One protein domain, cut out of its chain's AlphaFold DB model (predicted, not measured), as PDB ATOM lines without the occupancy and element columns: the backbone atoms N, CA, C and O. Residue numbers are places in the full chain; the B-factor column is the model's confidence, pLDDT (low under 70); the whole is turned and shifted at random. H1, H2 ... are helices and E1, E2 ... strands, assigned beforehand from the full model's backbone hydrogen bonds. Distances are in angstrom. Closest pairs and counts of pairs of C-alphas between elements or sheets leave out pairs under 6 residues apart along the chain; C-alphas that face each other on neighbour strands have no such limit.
ATOM      1  N   LEU A 282     -32.089  10.515 -19.300       65.75
ATOM      2  CA  LEU A 282     -31.174  11.621 -19.014       65.75
ATOM      3  C   LEU A 282     -30.751  11.703 -17.534       65.75
ATOM      4  O   LEU A 282     -29.637  12.123 -17.252       65.75
ATOM      5  N   SER A 283     -31.600  11.272 -16.592       67.56
ATOM      6  CA  SER A 283     -31.262  11.235 -15.159       67.56
ATOM      7  C   SER A 283     -30.372  10.048 -14.767       67.56
ATOM      8  O   SER A 283     -29.767  10.066 -13.696       67.56
ATOM      9  N   GLN A 284     -30.283   9.022 -15.623       68.31
ATOM     10  CA  GLN A 284     -29.491   7.814 -15.374       68.31
ATOM     11  C   GLN A 284     -28.061   7.930 -15.920       68.31
ATOM     12  O   GLN A 284     -27.164   7.251 -15.422       68.31
ATOM     13  N   ASN A 285     -27.816   8.797 -16.910       71.12
ATOM     14  CA  ASN A 285     -26.467   9.032 -17.415       71.12
ATOM     15  C   ASN A 285     -25.714  10.046 -16.536       71.12
ATOM     16  O   ASN A 285     -26.042  11.227 -16.493       71.12
ATOM     17  N   ALA A 286     -24.660   9.588 -15.857       77.38
ATOM     18  CA  ALA A 286     -23.845  10.430 -14.979       77.38
ATOM     19  C   ALA A 286     -22.802  11.302 -15.716       77.38
ATOM     20  O   ALA A 286     -22.073  12.061 -15.071       77.38
ATOM     21  N   TYR A 287     -22.674  11.175 -17.041       87.38
ATOM     22  CA  TYR A 287     -21.563  11.737 -17.816       87.38
ATOM     23  C   TYR A 287     -21.973  12.892 -18.728       87.38
ATOM     24  O   TYR A 287     -21.223  13.867 -18.830       87.38
ATOM     25  N   PHE A 288     -23.146  12.823 -19.359       88.44
ATOM     26  CA  PHE A 288     -23.602  13.839 -20.305       88.44
ATOM     27  C   PHE A 288     -25.103  14.148 -20.226       88.44
ATOM     28  O   PHE A 288     -25.945  13.292 -19.969       88.44
ATOM     29  N   GLN A 289     -25.418  15.409 -20.503       90.62
ATOM     30  CA  GLN A 289     -26.744  15.929 -20.776       90.62
ATOM     31  C   GLN A 289     -27.006  15.847 -22.283       90.62
ATOM     32  O   GLN A 289     -26.095  16.020 -23.095       90.62
ATOM     33  N   VAL A 290     -28.264  15.638 -22.661       91.06
ATOM     34  CA  VAL A 290     -28.706  15.742 -24.054       91.06
ATOM     35  C   VAL A 290     -29.577  16.981 -24.206       91.06
ATOM     36  O   VAL A 290     -30.443  17.235 -23.369       91.06
ATOM     37  N   GLN A 291     -29.369  17.733 -25.284       91.00
ATOM     38  CA  GLN A 291     -30.221  18.850 -25.684       91.00
ATOM     39  C   GLN A 291     -30.752  18.617 -27.103       91.00
ATOM     40  O   GLN A 291     -29.981  18.434 -28.042       91.00
ATOM     41  N   GLU A 292     -32.075  18.639 -27.269       89.81
ATOM     42  CA  GLU A 292     -32.726  18.570 -28.581       89.81
ATOM     43  C   GLU A 292     -32.513  19.883 -29.359       89.81
ATOM     44  O   GLU A 292     -32.757  20.977 -28.843       89.81
ATOM     45  N   VAL A 293     -32.076  19.780 -30.615       89.38
ATOM     46  CA  VAL A 293     -31.904  20.900 -31.548       89.38
ATOM     47  C   VAL A 293     -33.061  20.885 -32.542       89.38
ATOM     48  O   VAL A 293     -33.138  20.012 -33.406       89.38
ATOM     49  N   LYS A 294     -33.949  21.879 -32.428       83.06
ATOM     50  CA  LYS A 294     -35.152  22.054 -33.269       83.06
ATOM     51  C   LYS A 294     -34.936  22.985 -34.468       83.06
ATOM     52  O   LYS A 294     -35.888  23.575 -34.977       83.06
ATOM     53  N   ASP A 295     -33.689  23.158 -34.903       80.75
ATOM     54  CA  ASP A 295     -33.375  23.940 -36.100       80.75
ATOM     55  C   ASP A 295     -33.951  23.239 -37.343       80.75
ATOM     56  O   ASP A 295     -33.723  22.046 -37.559       80.75
ATOM     57  N   ARG A 296     -34.690  23.986 -38.173       66.88
ATOM     58  CA  ARG A 296     -35.280  23.483 -39.426       66.88
ATOM     59  C   ARG A 296     -34.232  22.944 -40.401       66.88
ATOM     60  O   ARG A 296     -34.557  22.088 -41.216       66.88
ATOM     61  N   SER A 297     -33.007  23.461 -40.348       78.31
ATOM     62  CA  SER A 297     -31.918  23.075 -41.246       78.31
ATOM     63  C   SER A 297     -31.260  21.749 -40.850       78.31
ATOM     64  O   SER A 297     -30.921  20.951 -41.726       78.31
ATOM     65  N   ILE A 298     -31.079  21.492 -39.548       82.25
ATOM     66  CA  ILE A 298     -30.416  20.288 -39.029       82.25
ATOM     67  C   ILE A 298     -31.051  19.857 -37.688       82.25
ATOM     68  O   ILE A 298     -30.483  20.121 -36.626       82.25
ATOM     69  N   PRO A 299     -32.197  19.151 -37.706       86.81
ATOM     70  CA  PRO A 299     -32.763  18.570 -36.494       86.81
ATOM     71  C   PRO A 299     -31.873  17.440 -35.954       86.81
ATOM     72  O   PRO A 299     -31.287  16.665 -36.723       86.81
ATOM     73  N   GLY A 300     -31.779  17.334 -34.629       92.12
ATOM     74  CA  GLY A 300     -31.012  16.290 -33.945       92.12
ATOM     75  C   GLY A 300     -30.753  16.618 -32.479       92.12
ATOM     76  O   GLY A 300     -31.532  17.325 -31.846       92.12
ATOM     77  N   TYR A 301     -29.656  16.098 -31.934       93.81
ATOM     78  CA  TYR A 301     -29.370  16.108 -30.502       93.81
ATOM     79  C   TYR A 301     -27.911  16.477 -30.234       93.81
ATOM     80  O   TYR A 301     -26.997  15.861 -30.782       93.81
ATOM     81  N   LEU A 302     -27.686  17.455 -29.358       94.00
ATOM     82  CA  LEU A 302     -26.376  17.759 -28.789       94.00
ATOM     83  C   LEU A 302     -26.135  16.881 -27.563       94.00
ATOM     84  O   LEU A 302     -26.989  16.802 -26.682       94.00
ATOM     85  N   VAL A 303     -24.955  16.275 -27.489       94.00
ATOM     86  CA  VAL A 303     -24.450  15.566 -26.312       94.00
ATOM     87  C   VAL A 303     -23.419  16.472 -25.637       94.00
ATOM     88  O   VAL A 303     -22.377  16.789 -26.217       94.00
ATOM     89  N   LEU A 304     -23.744  16.921 -24.426       91.56
ATOM     90  CA  LEU A 304     -23.007  17.923 -23.657       91.56
ATOM     91  C   LEU A 304     -22.469  17.288 -22.363       91.56
ATOM     92  O   LEU A 304     -23.252  16.728 -21.601       91.56
ATOM     93  N   PRO A 305     -21.165  17.359 -22.053       90.44
ATOM     94  CA  PRO A 305     -20.615  16.730 -20.856       90.44
ATOM     95  C   PRO A 305     -21.089  17.444 -19.580       90.44
ATOM     96  O   PRO A 305     -20.914  18.654 -19.442       90.44
ATOM     97  N   LEU A 306     -21.623  16.687 -18.614       87.62
ATOM     98  CA  LEU A 306     -22.091  17.207 -17.318       87.62
ATOM     99  C   LEU A 306     -20.938  17.695 -16.435       87.62
ATOM    100  O   LEU A 306     -21.083  18.642 -15.666       87.62
ATOM    101  N   VAL A 307     -19.774  17.042 -16.519       86.69
ATOM    102  CA  VAL A 307     -18.615  17.382 -15.687       86.69
ATOM    103  C   VAL A 307     -17.705  18.346 -16.441       86.69
ATOM    104  O   VAL A 307     -17.091  17.962 -17.435       86.69
ATOM    105  N   HIS A 308     -17.517  19.564 -15.920       79.69
ATOM    106  CA  HIS A 308     -16.724  20.619 -16.572       79.69
ATOM    107  C   HIS A 308     -15.296  20.217 -16.994       79.69
ATOM    108  O   HIS A 308     -14.760  20.755 -17.958       79.69
ATOM    109  N   LYS A 309     -14.675  19.230 -16.331       81.25
ATOM    110  CA  LYS A 309     -13.352  18.694 -16.720       81.25
ATOM    111  C   LYS A 309     -13.346  17.993 -18.095       81.25
ATOM    112  O   LYS A 309     -12.288  17.819 -18.699       81.25
ATOM    113  N   TYR A 310     -14.517  17.583 -18.580       79.88
ATOM    114  CA  TYR A 310     -14.724  16.994 -19.902       79.88
ATOM    115  C   TYR A 310     -15.326  17.980 -20.909       79.88
ATOM    116  O   TYR A 310     -15.477  17.618 -22.070       79.88
ATOM    117  N   THR A 311     -15.627  19.225 -20.516       81.19
ATOM    118  CA  THR A 311     -16.008  20.269 -21.473       81.19
ATOM    119  C   THR A 311     -14.885  20.473 -22.492       81.19
ATOM    120  O   THR A 311     -13.690  20.381 -22.176       81.19
ATOM    121  N   ARG A 312     -15.276  20.708 -23.745       84.69
ATOM    122  CA  ARG A 312     -14.387  20.930 -24.884       84.69
ATOM    123  C   ARG A 312     -14.813  22.175 -25.641       84.69
ATOM    124  O   ARG A 312     -15.935  22.648 -25.513       84.69
ATOM    125  N   THR A 313     -13.926  22.650 -26.506       87.56
ATOM    126  CA  THR A 313     -14.250  23.655 -27.527       87.56
ATOM    127  C   THR A 313     -15.170  23.107 -28.624       87.56
ATOM    128  O   THR A 313     -15.487  23.827 -29.561       87.56
ATOM    129  N   TRP A 314     -15.641  21.862 -28.520       90.44
ATOM    130  CA  TRP A 314     -16.584  21.242 -29.442       90.44
ATOM    131  C   TRP A 314     -17.649  20.435 -28.697       90.44
ATOM    132  O   TRP A 314     -17.383  19.890 -27.628       90.44
ATOM    133  N   ASN A 315     -18.835  20.346 -29.294       91.81
ATOM    134  CA  ASN A 315     -19.941  19.498 -28.864       91.81
ATOM    135  C   ASN A 315     -20.113  18.337 -29.844       91.81
ATOM    136  O   ASN A 315     -19.823  18.461 -31.039       91.81
ATOM    137  N   LEU A 316     -20.619  17.213 -29.349       95.25
ATOM    138  CA  LEU A 316     -21.001  16.080 -30.181       95.25
ATOM    139  C   LEU A 316     -22.463  16.247 -30.616       95.25
ATOM    140  O   LEU A 316     -23.323  16.536 -29.789       95.25
ATOM    141  N   PHE A 317     -22.748  16.062 -31.903       95.38
ATOM    142  CA  PHE A 317     -24.096  16.129 -32.464       95.38
ATOM    143  C   PHE A 317     -24.484  14.797 -33.108       95.38
ATOM    144  O   PHE A 317     -23.787  14.285 -33.988       95.38
ATOM    145  N   LEU A 318     -25.632  14.264 -32.696       94.44
ATOM    146  CA  LEU A 318     -26.221  13.023 -33.183       94.44
ATOM    147  C   LEU A 318     -27.541  13.334 -33.893       94.44
ATOM    148  O   LEU A 318     -28.432  13.964 -33.329       94.44
ATOM    149  N   ARG A 319     -27.677  12.895 -35.148       90.19
ATOM    150  CA  ARG A 319     -28.888  13.151 -35.951       90.19
ATOM    151  C   ARG A 319     -30.075  12.291 -35.503       90.19
ATOM    152  O   ARG A 319     -31.217  12.715 -35.635       90.19
ATOM    153  N   GLN A 320     -29.810  11.082 -35.015       88.19
ATOM    154  CA  GLN A 320     -30.829  10.107 -34.631       88.19
ATOM    155  C   GLN A 320     -30.958  10.030 -33.107       88.19
ATOM    156  O   GLN A 320     -29.958   9.955 -32.393       88.19
ATOM    157  N   ALA A 321     -32.200   9.984 -32.618       87.62
ATOM    158  CA  ALA A 321     -32.515   9.776 -31.201       87.62
ATOM    159  C   ALA A 321     -31.948   8.450 -30.667       87.62
ATOM    160  O   ALA A 321     -31.665   8.299 -29.484       87.62
ATOM    161  N   THR A 322     -31.783   7.469 -31.544       83.69
ATOM    162  CA  THR A 322     -31.470   6.088 -31.180       83.69
ATOM    163  C   THR A 322     -29.995   5.911 -30.874       83.69
ATOM    164  O   THR A 322     -29.662   5.287 -29.873       83.69
ATOM    165  N   SER A 323     -29.123   6.589 -31.628       90.75
ATOM    166  CA  SER A 323     -27.711   6.759 -31.285       90.75
ATOM    167  C   SER A 323     -27.554   7.367 -29.888       90.75
ATOM    168  O   SER A 323     -26.742   6.891 -29.103       90.75
ATOM    169  N   VAL A 324     -28.364   8.378 -29.543       92.06
ATOM    170  CA  VAL A 324     -28.353   9.015 -28.213       92.06
ATOM    171  C   VAL A 324     -28.795   8.034 -27.124       92.06
ATOM    172  O   VAL A 324     -28.100   7.878 -26.122       92.06
ATOM    173  N   VAL A 325     -29.932   7.356 -27.310       87.31
ATOM    174  CA  VAL A 325     -30.448   6.375 -26.341       87.31
ATOM    175  C   VAL A 325     -29.467   5.211 -26.157       87.31
ATOM    176  O   VAL A 325     -29.268   4.766 -25.030       87.31
ATOM    177  N   GLN A 326     -28.785   4.775 -27.219       86.88
ATOM    178  CA  GLN A 326     -27.717   3.782 -27.137       86.88
ATOM    179  C   GLN A 326     -26.522   4.299 -26.324       86.88
ATOM    180  O   GLN A 326     -26.100   3.611 -25.399       86.88
ATOM    181  N   CYS A 327     -26.042   5.528 -26.576       91.25
ATOM    182  CA  CYS A 327     -24.992   6.154 -25.757       91.25
ATOM    183  C   CYS A 327     -25.370   6.164 -24.264       91.25
ATOM    184  O   CYS A 327     -24.513   5.952 -23.408       91.25
ATOM    185  N   ILE A 328     -26.647   6.426 -23.948       89.38
ATOM    186  CA  ILE A 328     -27.151   6.456 -22.568       89.38
ATOM    187  C   ILE A 328     -27.179   5.055 -21.951       89.38
ATOM    188  O   ILE A 328     -26.605   4.867 -20.879       89.38
ATOM    189  N   ARG A 329     -27.844   4.090 -22.603       85.38
ATOM    190  CA  ARG A 329     -28.064   2.735 -22.064       85.38
ATOM    191  C   ARG A 329     -26.760   1.958 -21.890       85.38
ATOM    192  O   ARG A 329     -26.583   1.299 -20.874       85.38
ATOM    193  N   GLU A 330     -25.837   2.097 -22.837       87.69
ATOM    194  CA  GLU A 330     -24.508   1.478 -22.800       87.69
ATOM    195  C   GLU A 330     -23.504   2.245 -21.909       87.69
ATOM    196  O   GLU A 330     -22.339   1.863 -21.817       87.69
ATOM    197  N   GLN A 331     -23.931   3.346 -21.275       90.62
ATOM    198  CA  GLN A 331     -23.112   4.197 -20.401       90.62
ATOM    199  C   GLN A 331     -21.786   4.658 -21.039       90.62
ATOM    200  O   GLN A 331     -20.761   4.746 -20.358       90.62
ATOM    201  N   TRP A 332     -21.793   4.973 -22.341       92.88
ATOM    202  CA  TRP A 332     -20.602   5.484 -23.029       92.88
ATOM    203  C   TRP A 332     -20.120   6.791 -22.378       92.88
ATOM    204  O   TRP A 332     -20.909   7.559 -21.827       92.88
ATOM    205  N   GLY A 333     -18.813   7.044 -22.427       90.50
ATOM    206  CA  GLY A 333     -18.168   8.111 -21.660       90.50
ATOM    207  C   GLY A 333     -17.023   7.572 -20.791       90.50
ATOM    208  O   GLY A 333     -16.589   6.438 -20.990       90.50
ATOM    209  N   PRO A 334     -16.519   8.357 -19.822       90.31
ATOM    210  CA  PRO A 334     -17.102   9.591 -19.297       90.31
ATOM    211  C   PRO A 334     -16.780  10.871 -20.092       90.31
ATOM    212  O   PRO A 334     -17.325  11.924 -19.767       90.31
ATOM    213  N   SER A 335     -15.892  10.819 -21.090       92.06
ATOM    214  CA  SER A 335     -15.568  11.956 -21.964       92.06
ATOM    215  C   SER A 335     -16.297  11.883 -23.312       92.06
ATOM    216  O   SER A 335     -16.748  10.814 -23.724       92.06
ATOM    217  N   LEU A 336     -16.409  13.013 -24.026       93.06
ATOM    218  CA  LEU A 336     -16.973  13.005 -25.384       93.06
ATOM    219  C   LEU A 336     -16.088  12.217 -26.358       93.06
ATOM    220  O   LEU A 336     -16.598  11.660 -27.325       93.06
ATOM    221  N   GLU A 337     -14.780  12.156 -26.108       93.94
ATOM    222  CA  GLU A 337     -13.841  11.344 -26.877       93.94
ATOM    223  C   GLU A 337     -14.153   9.845 -26.770       93.94
ATOM    224  O   GLU A 337     -14.152   9.162 -27.792       93.94
ATOM    225  N   ASP A 338     -14.495   9.347 -25.576       93.75
ATOM    226  CA  ASP A 338     -14.890   7.943 -25.376       93.75
ATOM    227  C   ASP A 338     -16.187   7.627 -26.143       93.75
ATOM    228  O   ASP A 338     -16.275   6.620 -26.843       93.75
ATOM    229  N   VAL A 339     -17.176   8.532 -26.085       94.44
ATOM    230  CA  VAL A 339     -18.435   8.406 -26.842       94.44
ATOM    231  C   VAL A 339     -18.169   8.400 -28.353       94.44
ATOM    232  O   VAL A 339     -18.716   7.565 -29.071       94.44
ATOM    233  N   VAL A 340     -17.297   9.288 -28.845       95.25
ATOM    234  CA  VAL A 340     -16.874   9.347 -30.257       95.25
ATOM    235  C   VAL A 340     -16.184   8.056 -30.702       95.25
ATOM    236  O   VAL A 340     -16.468   7.578 -31.801       95.25
ATOM    237  N   LEU A 341     -15.325   7.465 -29.868       93.19
ATOM    238  CA  LEU A 341     -14.694   6.175 -30.157       93.19
ATOM    239  C   LEU A 341     -15.738   5.053 -30.237       93.19
ATOM    240  O   LEU A 341     -15.767   4.336 -31.235       93.19
ATOM    241  N   CYS A 342     -16.654   4.950 -29.267       94.81
ATOM    242  CA  CYS A 342     -17.708   3.931 -29.285       94.81
ATOM    243  C   CYS A 342     -18.652   4.049 -30.495       94.81
ATOM    244  O   CYS A 342     -19.050   3.021 -31.051       94.81
ATOM    245  N   LEU A 343     -18.988   5.279 -30.912       92.94
ATOM    246  CA  LEU A 343     -19.762   5.565 -32.127       92.94
ATOM    247  C   LEU A 343     -19.000   5.143 -33.389       92.94
ATOM    248  O   LEU A 343     -19.565   4.473 -34.253       92.94
ATOM    249  N   PHE A 344     -17.717   5.503 -33.480       90.88
ATOM    250  CA  PHE A 344     -16.849   5.179 -34.610       90.88
ATOM    251  C   PHE A 344     -16.648   3.664 -34.772       90.88
ATOM    252  O   PHE A 344     -16.833   3.141 -35.868       90.88
ATOM    253  N   GLU A 345     -16.356   2.944 -33.685       88.38
ATOM    254  CA  GLU A 345     -16.219   1.477 -33.672       88.38
ATOM    255  C   GLU A 345     -17.492   0.749 -34.130       88.38
ATOM    256  O   GLU A 345     -17.416  -0.354 -34.668       88.38
ATOM    257  N   ARG A 346     -18.664   1.367 -33.936       88.56
ATOM    258  CA  ARG A 346     -19.979   0.834 -34.331       88.56
ATOM    259  C   ARG A 346     -20.476   1.361 -35.680       88.56
ATOM    260  O   ARG A 346     -21.583   1.020 -36.082       88.56
ATOM    261  N   GLY A 347     -19.696   2.193 -36.376       87.06
ATOM    262  CA  GLY A 347     -20.088   2.792 -37.656       87.06
ATOM    263  C   GLY A 347     -21.267   3.773 -37.566       87.06
ATOM    264  O   GLY A 347     -21.924   4.036 -38.572       87.06
ATOM    265  N   ILE A 348     -21.557   4.314 -36.380       87.25
ATOM    266  CA  ILE A 348     -22.685   5.225 -36.158       87.25
ATOM    267  C   ILE A 348     -22.285   6.638 -36.592       87.25
ATOM    268  O   ILE A 348     -21.261   7.167 -36.163       87.25
ATOM    269  N   LEU A 349     -23.109   7.277 -37.425       87.75
ATOM    270  CA  LEU A 349     -22.839   8.621 -37.939       87.75
ATOM    271  C   LEU A 349     -23.050   9.705 -36.870       87.75
ATOM    272  O   LEU A 349     -24.138   9.852 -36.309       87.75
ATOM    273  N   PHE A 350     -22.031  10.539 -36.672       94.31
ATOM    274  CA  PHE A 350     -22.060  11.709 -35.793       94.31
ATOM    275  C   PHE A 350     -21.425  12.931 -36.469       94.31
ATOM    276  O   PHE A 350     -20.729  12.819 -37.478       94.31
ATOM    277  N   LYS A 351     -21.656  14.118 -35.903       93.62
ATOM    278  CA  LYS A 351     -20.965  15.361 -36.272       93.62
ATOM    279  C   LYS A 351     -20.267  15.945 -35.047       93.62
ATOM    280  O   LYS A 351     -20.807  15.906 -33.947       93.62
ATOM    281  N   VAL A 352     -19.089  16.526 -35.250       92.44
ATOM    282  CA  VAL A 352     -18.372  17.303 -34.229       92.44
ATOM    283  C   VAL A 352     -18.574  18.781 -34.541       92.44
ATOM    284  O   VAL A 352     -18.199  19.242 -35.617       92.44
ATOM    285  N   LEU A 353     -19.194  19.515 -33.620       87.81
ATOM    286  CA  LEU A 353     -19.511  20.932 -33.781       87.81
ATOM    287  C   LEU A 353     -18.556  21.767 -32.935       87.81
ATOM    288  O   LEU A 353     -18.658  21.777 -31.713       87.81
ATOM    289  N   PHE A 354     -17.627  22.471 -33.574       83.38
ATOM    290  CA  PHE A 354     -16.729  23.388 -32.875       83.38
ATOM    291  C   PHE A 354     -17.460  24.680 -32.503       83.38
ATOM    292  O   PHE A 354     -18.090  25.300 -33.359       83.38
ATOM    293  N   HIS A 355     -17.299  25.123 -31.255       76.44
ATOM    294  CA  HIS A 355     -17.571  26.499 -30.858       76.44
ATOM    295  C   HIS A 355     -16.527  27.380 -31.543       76.44
ATOM    296  O   HIS A 355     -15.423  27.599 -31.037       76.44
TER     297      HIS A 355
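Overview. This is residues 282 to 355 of the 446 residues of an uncharacterized protein of Suillus luteus UH-Slu-Lm8-n1 (UniProt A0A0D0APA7). A strongly twisted sheet of four strands has two helices, H1 and H2, over one of its faces, making two layers. The helices stand steeply to each other: H1 runs along the strands over E2, H2 slantwise over E3 and E2. The 74 printed residues hold E1, E2, E3, H1, H2 and E4 in chain order, a mixed class; the sheet's order is E1, E2, E3, E4, all antiparallel. The whole is compact and rounded, with a radius of gyration of the C-alphas of 11.3 A and spans of 30 by 25 by 23 A.

Along the chain. E1, residues 288 to 293, begins at C-alpha 288 (-23.602, 13.839, -20.305) and is 15.7 A long. E2, residues 300 to 305, measures 16.7 A and E3, residues 314 to 318, 13.2 A. H1, residues 321 to 329, measures 12.4 A, and H2, residues 336 to 345, 14.2 A. E4, residues 351 to 354, measures 9.7 A and ends at C-alpha 354 (-16.729, 23.388, -32.875).

Arrangement. E1, E2 and E3 form a meander, each strand the antiparallel neighbour of the one before. Across the hairpin E1 and E2, N 291 and O 302 are 2.9 A apart, within hydrogen-bond range; across the hairpin E2 and E3, N 303 and O 316 are at 2.8 A. Edge strand E4 is antiparallel to E3, with N 315 and O 353 at 2.8 A. H1's height over the sheet is 9.4 A; its closest C-alphas to E2 are those of Ala 321 and Tyr 301, 7.1 A. H2, on the same face, has a height of 10.2 A; C-alphas 336 and 316, its closest to E3, are 7.0 A apart. H1 and H2 are close but not clearly touching, the C-alphas of Cys 327 and Val 339 being closest at 7.0 A. In H1 and H2 every O i to N i+4 pair is within hydrogen-bond range.

Size, cuts and confidence. The C-alphas farthest apart, those of Arg 296 and Lys 309, are 31.9 A apart. The printed part has no cut and no long link. Residues 282 to 284 and 296 have pLDDT under 70.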